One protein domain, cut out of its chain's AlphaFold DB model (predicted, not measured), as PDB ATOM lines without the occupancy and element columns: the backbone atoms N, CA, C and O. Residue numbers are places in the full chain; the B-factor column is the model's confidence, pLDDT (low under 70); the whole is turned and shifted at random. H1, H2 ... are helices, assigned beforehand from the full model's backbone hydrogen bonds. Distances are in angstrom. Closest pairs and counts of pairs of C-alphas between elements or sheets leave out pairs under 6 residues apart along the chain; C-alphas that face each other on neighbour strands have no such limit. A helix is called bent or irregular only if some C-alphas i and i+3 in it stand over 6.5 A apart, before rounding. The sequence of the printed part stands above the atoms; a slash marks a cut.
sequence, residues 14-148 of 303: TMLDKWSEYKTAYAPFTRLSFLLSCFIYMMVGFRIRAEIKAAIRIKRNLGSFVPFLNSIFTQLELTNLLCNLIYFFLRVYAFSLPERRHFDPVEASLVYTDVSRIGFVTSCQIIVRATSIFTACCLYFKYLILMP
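AT A GLANCE: This is residues 14 to 148 of the 303 residues of the protein "Hypothetical protein" of Haptolina ericina (UniProt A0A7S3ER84). Three long helical stretches make a loose rod: the long arm H1b of the bent helix H1 crosses one side of H3, and H4 packs on the other side of H3 as its hairpin partner. The first arm, H1a, sticks out within the free residues 14 to 33, and little H2 sits at the turn between H1b and H3. The 135 printed residues, all helix in class, hold four named helices in the order H1, H2, H3, H4 and no named strand. The radius of gyration of the C-alphas is 20.6 A, and the spans are 66 by 32 by 21 A.

IN THESE COORDINATES: Find C-alpha 14 at (-109.194, 484.523, 38.470), where H1, residues 14 to 62, begins; by its hydrogen bonds it was assigned as one helix, but it is bent, with C-alphas 25 and 28 6.9 A apart. Its arms are H1a, residues 14 to 25, 16.6 A, and H1b, residues 28 to 62, 50.8 A. Next come H2, residues 66 to 69, 5.2 A, and H3, residues 72 to 96, 35.8 A. H4, residues 108 to 144, runs 54.8 A to C-alpha 144 at (-82.445, 435.201, 40.053).

HOW THE PARTS SIT: H1a stands to H1b at a steep tilt of 51 degrees. With residues 41 to 48 alone, H1b touches residues 81 to 88 of H3, opposite ways at 36 degrees, only just steep; the closest C-alphas, of Val 44 and Leu 81, are 7.1 A apart. H1b and H2 only just touch, with 3 pairs of C-alphas within 8 A, closest at Ala 55 and Phe 68, 6.4 A. The hairpin H3 and H4 touch at a shallow tilt of 25 degrees, opposite ways, closest at the C-alphas of Asn 80 and Ser 132, 4.9 A. H1b and H4 are apart. Every O i to N i+4 pair is within hydrogen-bond range in H1a, H1b and H3, and 28 of 33 in H4; H2 is too short for such a pair.

THE WHOLE: The C-alphas of Thr 14 and Leu 62, the two farthest apart, are 68.5 A from each other. The printed part has no cut, and its one long link, 11 residues, joins H3 to H4. Look for pLDDT under 70 at residues 14 to 34, 37, 94 to 117 and 145 to 148.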
ATOM      1  N   THR A  14    -110.566 484.845  38.026       45.41
ATOM      2  CA  THR A  14    -109.194 484.523  38.470       45.41
ATOM      3  C   THR A  14    -108.935 483.019  38.645       45.41
ATOM      4  O   THR A  14    -107.787 482.583  38.548       45.41
ATOM      5  N   MET A  15    -109.977 482.205  38.871       43.88
ATOM      6  CA  MET A  15    -109.869 480.742  38.795       43.88
ATOM      7  C   MET A  15    -109.727 480.251  37.351       43.88
ATOM      8  O   MET A  15    -108.913 479.367  37.110       43.88
ATOM      9  N   LEU A  16    -110.465 480.830  36.399       45.91
ATOM     10  CA  LEU A  16    -110.354 480.524  34.968       45.91
ATOM     11  C   LEU A  16    -108.976 480.896  34.397       45.91
ATOM     12  O   LEU A  16    -108.391 480.085  33.678       45.91
ATOM     13  N   ASP A  17    -108.421 482.049  34.780       44.69
ATOM     14  CA  ASP A  17    -107.085 482.478  34.343       44.69
ATOM     15  C   ASP A  17    -105.986 481.558  34.891       44.69
ATOM     16  O   ASP A  17    -105.177 481.039  34.116       44.69
ATOM     17  N   LYS A  18    -106.023 481.227  36.194       48.03
ATOM     18  CA  LYS A  18    -105.093 480.253  36.799       48.03
ATOM     19  C   LYS A  18    -105.266 478.842  36.238       48.03
ATOM     20  O   LYS A  18    -104.292 478.098  36.140       48.03
ATOM     21  N   TRP A  19    -106.485 478.456  35.858       45.47
ATOM     22  CA  TRP A  19    -106.754 477.172  35.208       45.47
ATOM     23  C   TRP A  19    -106.215 477.139  33.778       45.47
ATOM     24  O   TRP A  19    -105.735 476.097  33.339       45.47
ATOM     25  N   SER A  20    -106.254 478.262  33.054       46.28
ATOM     26  CA  SER A  20    -105.670 478.382  31.713       46.28
ATOM     27  C   SER A  20    -104.142 478.235  31.745       46.28
ATOM     28  O   SER A  20    -103.596 477.480  30.937       46.28
ATOM     29  N   GLU A  21    -103.479 478.826  32.746       46.66
ATOM     30  CA  GLU A  21    -102.046 478.645  33.025       46.66
ATOM     31  C   GLU A  21    -101.717 477.211  33.470       46.66
ATOM     32  O   GLU A  21    -100.730 476.620  33.030       46.66
ATOM     33  N   TYR A  22    -102.578 476.586  34.282       47.59
ATOM     34  CA  TYR A  22    -102.449 475.164  34.627       47.59
ATOM     35  C   TYR A  22    -102.589 474.266  33.386       47.59
ATOM     36  O   TYR A  22    -101.859 473.288  33.222       47.59
ATOM     37  N   LYS A  23    -103.500 474.594  32.468       45.16
ATOM     38  CA  LYS A  23    -103.760 473.815  31.251       45.16
ATOM     39  C   LYS A  23    -102.579 473.880  30.280       45.16
ATOM     40  O   LYS A  23    -102.224 472.853  29.702       45.16
ATOM     41  N   THR A  24    -101.934 475.038  30.131       50.16
ATOM     42  CA  THR A  24    -100.743 475.209  29.282       50.16
ATOM     43  C   THR A  24     -99.490 474.577  29.893       50.16
ATOM     44  O   THR A  24     -98.713 473.966  29.157       50.16
ATOM     45  N   ALA A  25     -99.330 474.602  31.221       48.75
ATOM     46  CA  ALA A  25     -98.213 473.950  31.912       48.75
ATOM     47  C   ALA A  25     -98.317 472.407  31.944       48.75
ATOM     48  O   ALA A  25     -97.306 471.712  31.821       48.75
ATOM     49  N   TYR A  26     -99.528 471.843  32.054       46.12
ATOM     50  CA  TYR A  26     -99.747 470.388  32.133       46.12
ATOM     51  C   TYR A  26    -100.037 469.707  30.780       46.12
ATOM     52  O   TYR A  26     -99.922 468.482  30.672       46.12
ATOM     53  N   ALA A  27    -100.365 470.454  29.721       47.06
ATOM     54  CA  ALA A  27    -100.540 469.919  28.363       47.06
ATOM     55  C   ALA A  27     -99.316 469.146  27.802       47.06
ATOM     56  O   ALA A  27     -99.507 468.069  27.229       47.06
ATOM     57  N   PRO A  28     -98.056 469.605  27.952       48.28
ATOM     58  CA  PRO A  28     -96.903 468.824  27.496       48.28
ATOM     59  C   PRO A  28     -96.668 467.578  28.364       48.28
ATOM     60  O   PRO A  28     -96.331 466.513  27.843       48.28
ATOM     61  N   PHE A  29     -96.921 467.673  29.675       52.19
ATOM     62  CA  PHE A  29     -96.756 466.562  30.618       52.19
ATOM     63  C   PHE A  29     -97.780 465.444  30.368       52.19
ATOM     64  O   PHE A  29     -97.448 464.258  30.393       52.19
ATOM     65  N   THR A  30     -99.020 465.810  30.035       59.78
ATOM     66  CA  THR A  30    -100.084 464.865  29.667       59.78
ATOM     67  C   THR A  30     -99.795 464.168  28.335       59.78
ATOM     68  O   THR A  30     -99.928 462.945  28.272       59.78
ATOM     69  N   ARG A  31     -99.285 464.878  27.316       61.34
ATOM     70  CA  ARG A  31     -98.861 464.281  26.030       61.34
ATOM     71  C   ARG A  31     -97.684 463.313  26.176       61.34
ATOM     72  O   ARG A  31     -97.756 462.200  25.657       61.34
ATOM     73  N   LEU A  32     -96.641 463.682  26.925       68.88
ATOM     74  CA  LEU A  32     -95.514 462.782  27.212       68.88
ATOM     75  C   LEU A  32     -95.980 461.551  28.000       68.88
ATOM     76  O   LEU A  32     -95.616 460.424  27.669       68.88
ATOM     77  N   SER A  33     -96.843 461.749  29.003       62.72
ATOM     78  CA  SER A  33     -97.410 460.647  29.782       62.72
ATOM     79  C   SER A  33     -98.250 459.701  28.920       62.72
ATOM     80  O   SER A  33     -98.243 458.492  29.160       62.72
ATOM     81  N   PHE A  34     -98.953 460.223  27.912       67.25
ATOM     82  CA  PHE A  34     -99.747 459.439  26.973       67.25
ATOM     83  C   PHE A  34     -98.851 458.633  26.032       67.25
ATOM     84  O   PHE A  34     -99.015 457.419  25.948       67.25
ATOM     85  N   LEU A  35     -97.843 459.260  25.415       73.62
ATOM     86  CA  LEU A  35     -96.882 458.570  24.546       73.62
ATOM     87  C   LEU A  35     -96.112 457.474  25.290       73.62
ATOM     88  O   LEU A  35     -96.004 456.355  24.790       73.62
ATOM     89  N   LEU A  36     -95.645 457.759  26.509       75.31
ATOM     90  CA  LEU A  36     -94.996 456.766  27.366       75.31
ATOM     91  C   LEU A  36     -95.938 455.597  27.668       75.31
ATOM     92  O   LEU A  36     -95.520 454.443  27.686       75.31
ATOM     93  N   SER A  37     -97.224 455.882  27.858       69.75
ATOM     94  CA  SER A  37     -98.224 454.843  28.090       69.75
ATOM     95  C   SER A  37     -98.441 454.002  26.843       69.75
ATOM     96  O   SER A  37     -98.368 452.784  26.937       69.75
ATOM     97  N   CYS A  38     -98.605 454.614  25.670       74.50
ATOM     98  CA  CYS A  38     -98.688 453.899  24.396       74.50
ATOM     99  C   CYS A  38     -97.460 453.011  24.155       74.50
ATOM    100  O   CYS A  38     -97.613 451.859  23.752       74.50
ATOM    101  N   PHE A  39     -96.255 453.497  24.466       79.38
ATOM    102  CA  PHE A  39     -95.028 452.702  24.390       79.38
ATOM    103  C   PHE A  39     -95.039 451.511  25.361       79.38
ATOM    104  O   PHE A  39     -94.765 450.380  24.959       79.38
ATOM    105  N   ILE A  40     -95.420 451.729  26.625       76.00
ATOM    106  CA  ILE A  40     -95.576 450.651  27.613       76.00
ATOM    107  C   ILE A  40     -96.598 449.617  27.119       76.00
ATOM    108  O   ILE A  40     -96.339 448.417  27.200       76.00
ATOM    109  N   TYR A  41     -97.720 450.045  26.540       77.44
ATOM    110  CA  TYR A  41     -98.741 449.129  26.027       77.44
ATOM    111  C   TYR A  41     -98.314 448.380  24.770       77.44
ATOM    112  O   TYR A  41     -98.649 447.205  24.635       77.44
ATOM    113  N   MET A  42     -97.515 448.992  23.896       82.44
ATOM    114  CA  MET A  42     -96.858 448.276  22.798       82.44
ATOM    115  C   MET A  42     -95.969 447.151  23.343       82.44
ATOM    116  O   MET A  42     -96.058 446.013  22.882       82.44
ATOM    117  N   MET A  43     -95.176 447.428  24.383       79.19
ATOM    118  CA  MET A  43     -94.338 446.422  25.047       79.19
ATOM    119  C   MET A  43     -95.171 445.314  25.712       79.19
ATOM    120  O   MET A  43     -94.822 444.135  25.613       79.19
ATOM    121  N   VAL A  44     -96.304 445.659  26.334       78.69
ATOM    122  CA  VAL A  44     -97.274 444.681  26.858       78.69
ATOM    123  C   VAL A  44     -97.854 443.834  25.721       78.69
ATOM    124  O   VAL A  44     -97.909 442.614  25.850       78.69
ATOM    125  N   GLY A  45     -98.200 444.432  24.577       80.81
ATOM    126  CA  GLY A  45     -98.673 443.725  23.383       80.81
ATOM    127  C   GLY A  45     -97.660 442.716  22.837       80.81
ATOM    128  O   GLY A  45     -98.012 441.570  22.542       80.81
ATOM    129  N   PHE A  46     -96.378 443.090  22.775       84.56
ATOM    130  CA  PHE A  46     -95.306 442.155  22.418       84.56
ATOM    131  C   PHE A  46     -95.200 440.989  23.406       84.56
ATOM    132  O   PHE A  46     -95.051 439.840  22.978       84.56
ATOM    133  N   ARG A  47     -95.337 441.257  24.711       79.94
ATOM    134  CA  ARG A  47     -95.358 440.212  25.745       79.94
ATOM    135  C   ARG A  47     -96.564 439.282  25.614       79.94
ATOM    136  O   ARG A  47     -96.371 438.073  25.631       79.94
ATOM    137  N   ILE A  48     -97.766 439.813  25.376       82.19
ATOM    138  CA  ILE A  48     -98.977 439.017  25.095       82.19
ATOM    139  C   ILE A  48     -98.719 438.038  23.955       82.19
ATOM    140  O   ILE A  48     -98.984 436.842  24.076       82.19
ATOM    141  N   ARG A  49     -98.149 438.525  22.849       85.94
ATOM    142  CA  ARG A  49     -97.848 437.679  21.693       85.94
ATOM    143  C   ARG A  49     -96.846 436.570  22.031       85.94
ATOM    144  O   ARG A  49     -96.983 435.461  21.511       85.94
ATOM    145  N   ALA A  50     -95.841 436.859  22.854       83.50
ATOM    146  CA  ALA A  50     -94.860 435.868  23.295       83.50
ATOM    147  C   ALA A  50     -95.504 434.780  24.172       83.50
ATOM    148  O   ALA A  50     -95.299 433.595  23.904       83.50
ATOM    149  N   GLU A  51     -96.347 435.166  25.133       82.75
ATOM    150  CA  GLU A  51     -97.056 434.232  26.017       82.75
ATOM    151  C   GLU A  51     -98.053 433.352  25.257       82.75
ATOM    152  O   GLU A  51     -98.070 432.134  25.432       82.75
ATOM    153  N   ILE A  52     -98.821 433.925  24.323       85.31
ATOM    154  CA  ILE A  52     -99.735 433.150  23.467       85.31
ATOM    155  C   ILE A  52     -98.954 432.105  22.657       85.31
ATOM    156  O   ILE A  52     -99.362 430.945  22.574       85.31
ATOM    157  N   LYS A  53     -97.799 432.476  22.088       87.75
ATOM    158  CA  LYS A  53     -96.938 431.523  21.367       87.75
ATOM    159  C   LYS A  53     -96.417 430.413  22.283       87.75
ATOM    160  O   LYS A  53     -96.368 429.260  21.849       87.75
ATOM    161  N   ALA A  54     -96.030 430.739  23.516       81.12
ATOM    162  CA  ALA A  54     -95.578 429.756  24.498       81.12
ATOM    163  C   ALA A  54     -96.704 428.777  24.871       81.12
ATOM    164  O   ALA A  54     -96.505 427.562  24.808       81.12
ATOM    165  N   ALA A  55     -97.907 429.290  25.145       81.38
ATOM    166  CA  ALA A  55     -99.087 428.488  25.454       81.38
ATOM    167  C   ALA A  55     -99.462 427.542  24.300       81.38
ATOM    168  O   ALA A  55     -99.699 426.352  24.520       81.38
ATOM    169  N   ILE A  56     -99.456 428.036  23.053       86.69
ATOM    170  CA  ILE A  56     -99.728 427.219  21.858       86.69
ATOM    171  C   ILE A  56     -98.683 426.109  21.704       86.69
ATOM    172  O   ILE A  56     -99.043 424.967  21.419       86.69
ATOM    173  N   ARG A  57     -97.395 426.412  21.913       86.12
ATOM    174  CA  ARG A  57     -96.316 425.414  21.833       86.12
ATOM    175  C   ARG A  57     -96.502 424.305  22.871       86.12
ATOM    176  O   ARG A  57     -96.362 423.134  22.537       86.12
ATOM    177  N   ILE A  58     -96.854 424.668  24.102       79.81
ATOM    178  CA  ILE A  58     -97.101 423.706  25.182       79.81
ATOM    179  C   ILE A  58     -98.316 422.834  24.868       79.81
ATOM    180  O   ILE A  58     -98.209 421.612  24.948       79.81
ATOM    181  N   LYS A  59     -99.427 423.426  24.413       85.00
ATOM    182  CA  LYS A  59    -100.600 422.660  23.970       85.00
ATOM    183  C   LYS A  59    -100.258 421.696  22.835       85.00
ATOM    184  O   LYS A  59    -100.734 420.568  22.841       85.00
ATOM    185  N   ARG A  60     -99.432 422.119  21.873       86.50
ATOM    186  CA  ARG A  60     -99.021 421.266  20.750       86.50
ATOM    187  C   ARG A  60     -98.174 420.073  21.202       86.50
ATOM    188  O   ARG A  60     -98.332 418.998  20.642       86.50
ATOM    189  N   ASN A  61     -97.311 420.257  22.199       85.75
ATOM    190  CA  ASN A  61     -96.398 419.209  22.663       85.75
ATOM    191  C   ASN A  61     -97.025 418.266  23.704       85.75
ATOM    192  O   ASN A  61     -96.679 417.093  23.740       85.75
ATOM    193  N   LEU A  62     -97.910 418.778  24.566       80.75
ATOM    194  CA  LEU A  62     -98.456 418.048  25.720       80.75
ATOM    195  C   LEU A  62     -99.972 417.803  25.630       80.75
ATOM    196  O   LEU A  62    -100.559 417.261  26.561       80.75
ATOM    197  N   GLY A  63    -100.632 418.240  24.554       83.44
ATOM    198  CA  GLY A  63    -102.073 418.058  24.323       83.44
ATOM    199  C   GLY A  63    -102.998 418.886  25.227       83.44
ATOM    200  O   GLY A  63    -104.196 418.959  24.969       83.44
ATOM    201  N   SER A  64    -102.469 419.549  26.260       84.12
ATOM    202  CA  SER A  64    -103.244 420.279  27.269       84.12
ATOM    203  C   SER A  64    -102.586 421.604  27.664       84.12
ATOM    204  O   SER A  64    -101.366 421.753  27.611       84.12
ATOM    205  N   PHE A  65    -103.405 422.569  28.096       79.88
ATOM    206  CA  PHE A  65    -102.948 423.829  28.698       79.88
ATOM    207  C   PHE A  65    -102.678 423.717  30.206       79.88
ATOM    208  O   PHE A  65    -102.072 424.618  30.781       79.88
ATOM    209  N   VAL A  66    -103.093 422.626  30.858       80.00
ATOM    210  CA  VAL A  66    -102.921 422.438  32.310       80.00
ATOM    211  C   VAL A  66    -101.455 422.591  32.755       80.00
ATOM    212  O   VAL A  66    -101.221 423.317  33.721       80.00
ATOM    213  N   PRO A  67    -100.446 422.033  32.052       77.06
ATOM    214  CA  PRO A  67     -99.044 422.206  32.439       77.06
ATOM    215  C   PRO A  67     -98.574 423.666  32.372       77.06
ATOM    216  O   PRO A  67     -97.742 424.079  33.173       77.06
ATOM    217  N   PHE A  68     -99.122 424.451  31.438       77.75
ATOM    218  CA  PHE A  68     -98.829 425.880  31.319       77.75
ATOM    219  C   PHE A  68     -99.412 426.656  32.505       77.75
ATOM    220  O   PHE A  68     -98.713 427.446  33.130       77.75
ATOM    221  N   LEU A  69    -100.667 426.380  32.870       79.50
ATOM    222  CA  LEU A  69    -101.348 427.074  33.966       79.50
ATOM    223  C   LEU A  69    -100.891 426.635  35.362       79.50
ATOM    224  O   LEU A  69    -101.111 427.374  36.315       79.50
ATOM    225  N   ASN A  70    -100.260 425.470  35.512       79.38
ATOM    226  CA  ASN A  70     -99.827 424.966  36.820       79.38
ATOM    227  C   ASN A  70     -98.530 425.627  37.336       79.38
ATOM    228  O   ASN A  70     -98.164 425.484  38.500       79.38
ATOM    229  N   SER A  71     -97.814 426.360  36.481       82.31
ATOM    230  CA  SER A  71     -96.589 427.072  36.854       82.31
ATOM    231  C   SER A  71     -96.907 428.398  37.555       82.31
ATOM    232  O   SER A  71     -97.512 429.286  36.956       82.31
ATOM    233  N   ILE A  72     -96.434 428.578  38.797       82.56
ATOM    234  CA  ILE A  72     -96.613 429.820  39.585       82.56
ATOM    235  C   ILE A  72     -96.088 431.044  38.825       82.56
ATOM    236  O   ILE A  72     -96.726 432.092  38.808       82.56
ATOM    237  N   PHE A  73     -94.942 430.921  38.154       84.56
ATOM    238  CA  PHE A  73     -94.381 432.032  37.386       84.56
ATOM    239  C   PHE A  73     -95.243 432.396  36.181       84.56
ATOM    240  O   PHE A  73     -95.397 433.576  35.887       84.56
ATOM    241  N   THR A  74     -95.852 431.404  35.536       84.38
ATOM    242  CA  THR A  74     -96.781 431.638  34.428       84.38
ATOM    243  C   THR A  74     -98.071 432.283  34.931       84.38
ATOM    244  O   THR A  74     -98.569 433.221  34.318       84.38
ATOM    245  N   GLN A  75     -98.579 431.861  36.093       87.06
ATOM    246  CA  GLN A  75     -99.713 432.519  36.748       87.06
ATOM    247  C   GLN A  75     -99.399 433.982  37.102       87.06
ATOM    248  O   GLN A  75    -100.227 434.858  36.857       87.06
ATOM    249  N   LEU A  76     -98.201 434.277  37.621       88.50
ATOM    250  CA  LEU A  76     -97.747 435.645  37.902       88.50
ATOM    251  C   LEU A  76     -97.580 436.481  36.622       88.50
ATOM    252  O   LEU A  76     -97.964 437.650  36.610       88.50
ATOM    253  N   GLU A  77     -97.057 435.893  35.540       86.25
ATOM    254  CA  GLU A  77     -96.950 436.531  34.218       86.25
ATOM    255  C   GLU A  77     -98.331 436.903  33.674       86.25
ATOM    256  O   GLU A  77     -98.554 438.057  33.304       86.25
ATOM    257  N   LEU A  78     -99.283 435.967  33.715       88.25
ATOM    258  CA  LEU A  78    -100.669 436.192  33.304       88.25
ATOM    259  C   LEU A  78    -101.366 437.242  34.179       88.25
ATOM    260  O   LEU A  78    -102.055 438.111  33.650       88.25
ATOM    261  N   THR A  79    -101.149 437.206  35.496       89.69
ATOM    262  CA  THR A  79    -101.719 438.183  36.438       89.69
ATOM    263  C   THR A  79    -101.204 439.587  36.139       89.69
ATOM    264  O   THR A  79    -101.993 440.517  35.998       89.69
ATOM    265  N   ASN A  80     -99.890 439.749  35.965       89.81
ATOM    266  CA  ASN A  80     -99.292 441.040  35.633       89.81
ATOM    267  C   ASN A  80     -99.813 441.575  34.288       89.81
ATOM    268  O   ASN A  80    -100.092 442.765  34.127       89.81
ATOM    269  N   LEU A  81     -99.975 440.689  33.309       87.44
ATOM    270  CA  LEU A  81    -100.489 441.029  31.991       87.44
ATOM    271  C   LEU A  81    -101.961 441.466  32.054       87.44
ATOM    272  O   LEU A  81    -102.323 442.483  31.463       87.44
ATOM    273  N   LEU A  82    -102.781 440.759  32.833       88.62
ATOM    274  CA  LEU A  82    -104.171 441.117  33.097       88.62
ATOM    275  C   LEU A  82    -104.277 442.473  33.808       88.62
ATOM    276  O   LEU A  82    -105.064 443.314  33.381       88.62
ATOM    277  N   CYS A  83    -103.457 442.730  34.833       88.56
ATOM    278  CA  CYS A  83    -103.416 444.029  35.507       88.56
ATOM    279  C   CYS A  83    -103.071 445.162  34.531       88.56
ATOM    280  O   CYS A  83    -103.724 446.202  34.547       88.56
ATOM    281  N   ASN A  84    -102.100 444.959  33.637       85.44
ATOM    282  CA  ASN A  84    -101.751 445.955  32.623       85.44
ATOM    283  C   ASN A  84    -102.887 446.197  31.616       85.44
ATOM    284  O   ASN A  84    -103.140 447.345  31.254       85.44
ATOM    285  N   LEU A  85    -103.607 445.151  31.196       85.38
ATOM    286  CA  LEU A  85    -104.782 445.293  30.328       85.38
ATOM    287  C   LEU A  85    -105.919 446.044  31.027       85.38
ATOM    288  O   LEU A  85    -106.471 446.981  30.458       85.38
ATOM    289  N   ILE A  86    -106.245 445.682  32.269       88.19
ATOM    290  CA  ILE A  86    -107.275 446.370  33.059       88.19
ATOM    291  C   ILE A  86    -106.892 447.838  33.256       88.19
ATOM    292  O   ILE A  86    -107.723 448.721  33.059       88.19
ATOM    293  N   TYR A  87    -105.629 448.119  33.585       85.31
ATOM    294  CA  TYR A  87    -105.131 449.484  33.717       85.31
ATOM    295  C   TYR A  87    -105.254 450.268  32.401       85.31
ATOM    296  O   TYR A  87    -105.675 451.425  32.432       85.31
ATOM    297  N   PHE A  88    -104.992 449.641  31.246       82.44
ATOM    298  CA  PHE A  88    -105.231 450.255  29.936       82.44
ATOM    299  C   PHE A  88    -106.690 450.625  29.734       82.44
ATOM    300  O   PHE A  88    -106.983 451.779  29.431       82.44
ATOM    301  N   PHE A  89    -107.601 449.672  29.938       83.12
ATOM    302  CA  PHE A  89    -109.031 449.902  29.769       83.12
ATOM    303  C   PHE A  89    -109.536 450.994  30.704       83.12
ATOM    304  O   PHE A  89    -110.209 451.910  30.246       83.12
ATOM    305  N   LEU A  90    -109.157 450.954  31.984       82.44
ATOM    306  CA  LEU A  90    -109.514 451.989  32.953       82.44
ATOM    307  C   LEU A  90    -108.947 453.351  32.565       82.44
ATOM    308  O   LEU A  90    -109.592 454.364  32.811       82.44
ATOM    309  N   ARG A  91    -107.751 453.395  31.973       76.44
ATOM    310  CA  ARG A  91    -107.131 454.639  31.526       76.44
ATOM    311  C   ARG A  91    -107.830 455.189  30.288       76.44
ATOM    312  O   ARG A  91    -108.227 456.342  30.314       76.44
ATOM    313  N   VAL A  92    -108.051 454.383  29.252       76.38
ATOM    314  CA  VAL A  92    -108.813 454.784  28.053       76.38
ATOM    315  C   VAL A  92    -110.221 455.238  28.434       76.38
ATOM    316  O   VAL A  92    -110.666 456.282  27.975       76.38
ATOM    317  N   TYR A  93    -110.885 454.503  29.325       75.69
ATOM    318  CA  TYR A  93    -112.191 454.864  29.865       75.69
ATOM    319  C   TYR A  93    -112.158 456.194  30.634       75.69
ATOM    320  O   TYR A  93    -113.014 457.049  30.439       75.69
ATOM    321  N   ALA A  94    -111.143 456.404  31.476       68.50
ATOM    322  CA  ALA A  94    -110.964 457.661  32.198       68.50
ATOM    323  C   ALA A  94    -110.627 458.840  31.271       68.50
ATOM    324  O   ALA A  94    -111.033 459.953  31.574       68.50
ATOM    325  N   PHE A  95    -109.916 458.620  30.158       63.62
ATOM    326  CA  PHE A  95    -109.621 459.652  29.155       63.62
ATOM    327  C   PHE A  95    -110.815 459.950  28.234       63.62
ATOM    328  O   PHE A  95    -110.947 461.082  27.783       63.62
ATOM    329  N   SER A  96    -111.711 458.988  27.988       61.81
ATOM    330  CA  SER A  96    -112.901 459.191  27.143       61.81
ATOM    331  C   SER A  96    -114.070 459.891  27.852       61.81
ATOM    332  O   SER A  96    -114.987 460.381  27.193       61.81
ATOM    333  N   LEU A  97    -114.043 459.965  29.186       59.69
ATOM    334  CA  LEU A  97    -115.040 460.650  30.018       59.69
ATOM    335  C   LEU A  97    -114.941 462.199  30.024       59.69
ATOM    336  O   LEU A  97    -115.982 462.839  29.870       59.69
ATOM    337  N   PRO A  98    -113.761 462.839  30.184       53.81
ATOM    338  CA  PRO A  98    -113.657 464.297  30.309       53.81
ATOM    339  C   PRO A  98    -113.833 465.066  28.990       53.81
ATOM    340  O   PRO A  98    -114.279 466.212  29.023       53.81
ATOM    341  N   GLU A  99    -113.562 464.467  27.825       45.66
ATOM    342  CA  GLU A  99    -113.714 465.172  26.536       45.66
ATOM    343  C   GLU A  99    -115.176 465.371  26.104       45.66
ATOM    344  O   GLU A  99    -115.459 466.278  25.325       45.66
ATOM    345  N   ARG A 100    -116.131 464.597  26.642       44.88
ATOM    346  CA  ARG A 100    -117.561 464.760  26.311       44.88
ATOM    347  C   ARG A 100    -118.306 465.797  27.153       44.88
ATOM    348  O   ARG A 100    -119.410 466.156  26.772       44.88
ATOM    349  N   ARG A 101    -117.761 466.250  28.288       47.16
ATOM    350  CA  ARG A 101    -118.515 467.063  29.273       47.16
ATOM    351  C   ARG A 101    -117.913 468.424  29.597       47.16
ATOM    352  O   ARG A 101    -118.567 469.234  30.234       47.16
ATOM    353  N   HIS A 102    -116.702 468.722  29.133       47.16
ATOM    354  CA  HIS A 102    -116.138 470.075  29.228       47.16
ATOM    355  C   HIS A 102    -116.682 471.054  28.166       47.16
ATOM    356  O   HIS A 102    -116.182 472.172  28.081       47.16
ATOM    357  N   PHE A 103    -117.699 470.657  27.387       47.22
ATOM    358  CA  PHE A 103    -118.385 471.522  26.420       47.22
ATOM    359  C   PHE A 103    -119.780 472.000  26.851       47.22
ATOM    360  O   PHE A 103    -120.266 472.939  26.232       47.22
ATOM    361  N   ASP A 104    -120.378 471.464  27.925       47.53
ATOM    362  CA  ASP A 104    -121.718 471.882  28.361       47.53
ATOM    363  C   ASP A 104    -121.715 472.409  29.810       47.53
ATOM    364  O   ASP A 104    -121.562 471.635  30.756       47.53
ATOM    365  N   PRO A 105    -121.891 473.727  30.024       49.81
ATOM    366  CA  PRO A 105    -121.831 474.360  31.345       49.81
ATOM    367  C   PRO A 105    -123.092 474.164  32.215       49.81
ATOM    368  O   PRO A 105    -123.256 474.873  33.205       49.81
ATOM    369  N   VAL A 106    -124.009 473.252  31.870       51.09
ATOM    370  CA  VAL A 106    -125.400 473.319  32.363       51.09
ATOM    371  C   VAL A 106    -125.695 472.490  33.628       51.09
ATOM    372  O   VAL A 106    -126.673 472.786  34.308       51.09
ATOM    373  N   GLU A 107    -124.881 471.514  34.049       52.12
ATOM    374  CA  GLU A 107    -125.342 470.559  35.083       52.12
ATOM    375  C   GLU A 107    -124.390 470.368  36.274       52.12
ATOM    376  O   GLU A 107    -123.713 469.351  36.418       52.12
ATOM    377  N   ALA A 108    -124.402 471.321  37.211       47.81
ATOM    378  CA  ALA A 108    -123.646 471.255  38.468       47.81
ATOM    379  C   ALA A 108    -124.028 470.072  39.395       47.81
ATOM    380  O   ALA A 108    -123.225 469.668  40.235       47.81
ATOM    381  N   SER A 109    -125.219 469.477  39.245       47.66
ATOM    382  CA  SER A 109    -125.640 468.282  40.000       47.66
ATOM    383  C   SER A 109    -125.026 466.982  39.458       47.66
ATOM    384  O   SER A 109    -124.685 466.098  40.243       47.66
ATOM    385  N   LEU A 110    -124.794 466.887  38.142       51.75
ATOM    386  CA  LEU A 110    -124.077 465.771  37.510       51.75
ATOM    387  C   LEU A 110    -122.579 465.783  37.836       51.75
ATOM    388  O   LEU A 110    -121.973 464.717  37.982       51.75
ATOM    389  N   VAL A 111    -122.009 466.971  38.062       51.00
ATOM    390  CA  VAL A 111    -120.602 467.153  38.452       51.00
ATOM    391  C   VAL A 111    -120.265 466.402  39.750       51.00
ATOM    392  O   VAL A 111    -119.202 465.791  39.833       51.00
ATOM    393  N   TYR A 112    -121.161 466.353  40.745       48.47
ATOM    394  CA  TYR A 112    -120.879 465.678  42.027       48.47
ATOM    395  C   TYR A 112    -120.871 464.143  41.902       48.47
ATOM    396  O   TYR A 112    -119.969 463.470  42.412       48.47
ATOM    397  N   THR A 113    -121.831 463.577  41.161       52.59
ATOM    398  CA  THR A 113    -121.841 462.145  40.815       52.59
ATOM    399  C   THR A 113    -120.627 461.753  39.974       52.59
ATOM    400  O   THR A 113    -120.061 460.674  40.169       52.59
ATOM    401  N   ASP A 114    -120.155 462.644  39.106       59.53
ATOM    402  CA  ASP A 114    -119.014 462.381  38.235       59.53
ATOM    403  C   ASP A 114    -117.673 462.409  38.971       59.53
ATOM    404  O   ASP A 114    -116.829 461.550  38.716       59.53
ATOM    405  N   VAL A 115    -117.487 463.308  39.946       64.19
ATOM    406  CA  VAL A 115    -116.272 463.331  40.784       64.19
ATOM    407  C   VAL A 115    -116.143 462.045  41.603       64.19
ATOM    408  O   VAL A 115    -115.048 461.490  41.696       64.19
ATOM    409  N   SER A 116    -117.251 461.507  42.128       68.75
ATOM    410  CA  SER A 116    -117.235 460.230  42.858       68.75
ATOM    411  C   SER A 116    -116.820 459.050  41.965       68.75
ATOM    412  O   SER A 116    -116.015 458.206  42.364       68.75
ATOM    413  N   ARG A 117    -117.289 459.033  40.708       69.50
ATOM    414  CA  ARG A 117    -116.955 458.006  39.712       69.50
ATOM    415  C   ARG A 117    -115.505 458.115  39.247       69.50
ATOM    416  O   ARG A 117    -114.826 457.097  39.132       69.50
ATOM    417  N   ILE A 118    -115.018 459.333  39.009       72.12
ATOM    418  CA  ILE A 118    -113.614 459.602  38.667       72.12
ATOM    419  C   ILE A 118    -112.705 459.199  39.834       72.12
ATOM    420  O   ILE A 118    -111.691 458.535  39.614       72.12
ATOM    421  N   GLY A 119    -113.091 459.529  41.069       71.94
ATOM    422  CA  GLY A 119    -112.394 459.116  42.286       71.94
ATOM    423  C   GLY A 119    -112.285 457.597  42.396       71.94
ATOM    424  O   GLY A 119    -111.182 457.073  42.525       71.94
ATOM    425  N   PHE A 120    -113.400 456.879  42.225       80.12
ATOM    426  CA  PHE A 120    -113.423 455.414  42.227       80.12
ATOM    427  C   PHE A 120    -112.510 454.808  41.150       80.12
ATOM    428  O   PHE A 120    -111.664 453.967  41.457       80.12
ATOM    429  N   VAL A 121    -112.621 455.267  39.897       79.38
ATOM    430  CA  VAL A 121    -111.780 454.777  38.788       79.38
ATOM    431  C   VAL A 121    -110.299 455.038  39.067       79.38
ATOM    432  O   VAL A 121    -109.466 454.167  38.816       79.38
ATOM    433  N   THR A 122    -109.966 456.196  39.638       78.25
ATOM    434  CA  THR A 122    -108.587 456.548  40.007       78.25
ATOM    435  C   THR A 122    -108.059 455.648  41.127       78.25
ATOM    436  O   THR A 122    -106.950 455.125  41.021       78.25
ATOM    437  N   SER A 123    -108.857 455.378  42.165       81.81
ATOM    438  CA  SER A 123    -108.496 454.426  43.224       81.81
ATOM    439  C   SER A 123    -108.268 453.018  42.669       81.81
ATOM    440  O   SER A 123    -107.256 452.389  42.983       81.81
ATOM    441  N   CYS A 124    -109.144 452.539  41.779       85.00
ATOM    442  CA  CYS A 124    -108.966 451.253  41.101       85.00
ATOM    443  C   CYS A 124    -107.678 451.218  40.271       85.00
ATOM    444  O   CYS A 124    -106.939 450.236  40.327       85.00
ATOM    445  N   GLN A 125    -107.363 452.289  39.537       83.50
ATOM    446  CA  GLN A 125    -106.122 452.388  38.768       83.50
ATOM    447  C   GLN A 125    -104.877 452.284  39.658       83.50
ATOM    448  O   GLN A 125    -103.924 451.597  39.285       83.50
ATOM    449  N   ILE A 126    -104.879 452.932  40.828       84.56
ATOM    450  CA  ILE A 126    -103.768 452.871  41.789       84.56
ATOM    451  C   ILE A 126    -103.568 451.437  42.283       84.56
ATOM    452  O   ILE A 126    -102.444 450.936  42.241       84.56
ATOM    453  N   ILE A 127    -104.648 450.761  42.688       88.31
ATOM    454  CA  ILE A 127    -104.595 449.377  43.181       88.31
ATOM    455  C   ILE A 127    -104.055 448.445  42.093       88.31
ATOM    456  O   ILE A 127    -103.077 447.738  42.319       88.31
ATOM    457  N   VAL A 128    -104.628 448.494  40.886       89.06
ATOM    458  CA  VAL A 128    -104.220 447.639  39.758       89.06
ATOM    459  C   VAL A 128    -102.749 447.865  39.396       89.06
ATOM    460  O   VAL A 128    -102.012 446.908  39.143       89.06
ATOM    461  N   ARG A 129    -102.292 449.123  39.409       85.25
ATOM    462  CA  ARG A 129    -100.889 449.465  39.150       85.25
ATOM    463  C   ARG A 129     -99.968 448.942  40.250       85.25
ATOM    464  O   ARG A 129     -98.919 448.388  39.933       85.25
ATOM    465  N   ALA A 130    -100.352 449.081  41.518       88.44
ATOM    466  CA  ALA A 130     -99.586 448.547  42.640       88.44
ATOM    467  C   ALA A 130     -99.467 447.017  42.551       88.44
ATOM    468  O   ALA A 130     -98.367 446.482  42.679       88.44
ATOM    469  N   THR A 131    -100.557 446.315  42.227       89.75
ATOM    470  CA  THR A 131    -100.545 444.863  41.997       89.75
ATOM    471  C   THR A 131     -99.657 444.473  40.812       89.75
ATOM    472  O   THR A 131     -98.895 443.509  40.906       89.75
ATOM    473  N   SER A 132     -99.685 445.223  39.706       88.56
ATOM    474  CA  SER A 132     -98.789 444.986  38.562       88.56
ATOM    475  C   SER A 132     -97.313 445.159  38.937       88.56
ATOM    476  O   SER A 132     -96.488 444.314  38.598       88.56
ATOM    477  N   ILE A 133     -96.969 446.207  39.691       88.06
ATOM    478  CA  ILE A 133     -95.596 446.428  40.164       88.06
ATOM    479  C   ILE A 133     -95.173 445.297  41.105       88.06
ATOM    480  O   ILE A 133     -94.104 444.722  40.922       88.06
ATOM    481  N   PHE A 134     -96.023 444.932  42.066       90.12
ATOM    482  CA  PHE A 134     -95.753 443.835  42.994       90.12
ATOM    483  C   PHE A 134     -95.506 442.513  42.252       90.12
ATOM    484  O   PHE A 134     -94.486 441.862  42.464       90.12
ATOM    485  N   THR A 135     -96.387 442.150  41.315       88.94
ATOM    486  CA  THR A 135     -96.220 440.932  40.505       88.94
ATOM    487  C   THR A 135     -94.974 440.993  39.619       88.94
ATOM    488  O   THR A 135     -94.261 439.997  39.519       88.94
ATOM    489  N   ALA A 136     -94.642 442.148  39.034       85.50
ATOM    490  CA  ALA A 136     -93.402 442.337  38.281       85.50
ATOM    491  C   ALA A 136     -92.148 442.149  39.155       85.50
ATOM    492  O   ALA A 136     -91.200 441.493  38.721       85.50
ATOM    493  N   CYS A 137     -92.160 442.648  40.394       87.50
ATOM    494  CA  CYS A 137     -91.105 442.392  41.373       87.50
ATOM    495  C   CYS A 137     -91.015 440.899  41.719       87.50
ATOM    496  O   CYS A 137     -89.919 440.348  41.753       87.50
ATOM    497  N   CYS A 138     -92.142 440.202  41.892       86.69
ATOM    498  CA  CYS A 138     -92.131 438.755  42.123       86.69
ATOM    499  C   CYS A 138     -91.551 437.972  40.931       86.69
ATOM    500  O   CYS A 138     -90.846 436.980  41.118       86.69
ATOM    501  N   LEU A 139     -91.795 438.426  39.698       84.81
ATOM    502  CA  LEU A 139     -91.214 437.814  38.500       84.81
ATOM    503  C   LEU A 139     -89.695 437.966  38.431       84.81
ATOM    504  O   LEU A 139     -89.039 437.126  37.818       84.81
ATOM    505  N   TYR A 140     -89.111 438.960  39.101       82.75
ATOM    506  CA  TYR A 140     -87.657 439.085  39.203       82.75
ATOM    507  C   TYR A 140     -87.012 437.841  39.842       82.75
ATOM    508  O   TYR A 140     -85.961 437.388  39.384       82.75
ATOM    509  N   PHE A 141     -87.684 437.201  40.810       79.00
ATOM    510  CA  PHE A 141     -87.198 435.961  41.430       79.00
ATOM    511  C   PHE A 141     -87.041 434.807  40.431       79.00
ATOM    512  O   PHE A 141     -86.137 433.989  40.598       79.00
ATOM    513  N   LYS A 142     -87.846 434.767  39.356       77.31
ATOM    514  CA  LYS A 142     -87.705 433.781  38.267       77.31
ATOM    515  C   LYS A 142     -86.307 433.838  37.651       77.31
ATOM    516  O   LYS A 142     -85.709 432.804  37.364       77.31
ATOM    517  N   TYR A 143     -85.785 435.049  37.461       73.94
ATOM    518  CA  TYR A 143     -84.503 435.287  36.800       73.94
ATOM    519  C   TYR A 143     -83.312 435.144  37.750       73.94
ATOM    520  O   TYR A 143     -82.244 434.718  37.318       73.94
ATOM    521  N   LEU A 144     -83.495 435.413  39.048       72.56
ATOM    522  CA  LEU A 144     -82.445 435.201  40.053       72.56
ATOM    523  C   LEU A 144     -82.057 433.722  40.208       72.56
ATOM    524  O   LEU A 144     -80.898 433.427  40.499       72.56
ATOM    525  N   ILE A 145     -82.994 432.797  39.968       65.12
ATOM    526  CA  ILE A 145     -82.745 431.344  40.002       65.12
ATOM    527  C   ILE A 145     -81.775 430.901  38.891       65.12
ATOM    528  O   ILE A 145     -81.066 429.911  39.054       65.12
ATOM    529  N   LEU A 146     -81.719 431.631  37.772       64.38
ATOM    530  CA  LEU A 146     -80.872 431.294  36.624       64.38
ATOM    531  C   LEU A 146     -79.411 431.737  36.796       64.38
ATOM    532  O   LEU A 146     -78.569 431.378  35.973       64.38
ATOM    533  N   MET A 147     -79.083 432.510  37.839       65.94
ATOM    534  CA  MET A 147     -77.716 432.984  38.053       65.94
ATOM    535  C   MET A 147     -76.857 431.930  38.784       65.94
ATOM    536  O   MET A 147     -77.149 431.564  39.919       65.94
ATOM    537  N   PRO A 148     -75.739 431.460  38.199       54.94
ATOM    538  CA  PRO A 148     -74.963 430.339  38.743       54.94
ATOM    539  C   PRO A 148     -74.189 430.665  40.035       54.94
ATOM    540  O   PRO A 148     -73.769 429.756  40.747       54.94
TER     541      PRO A 148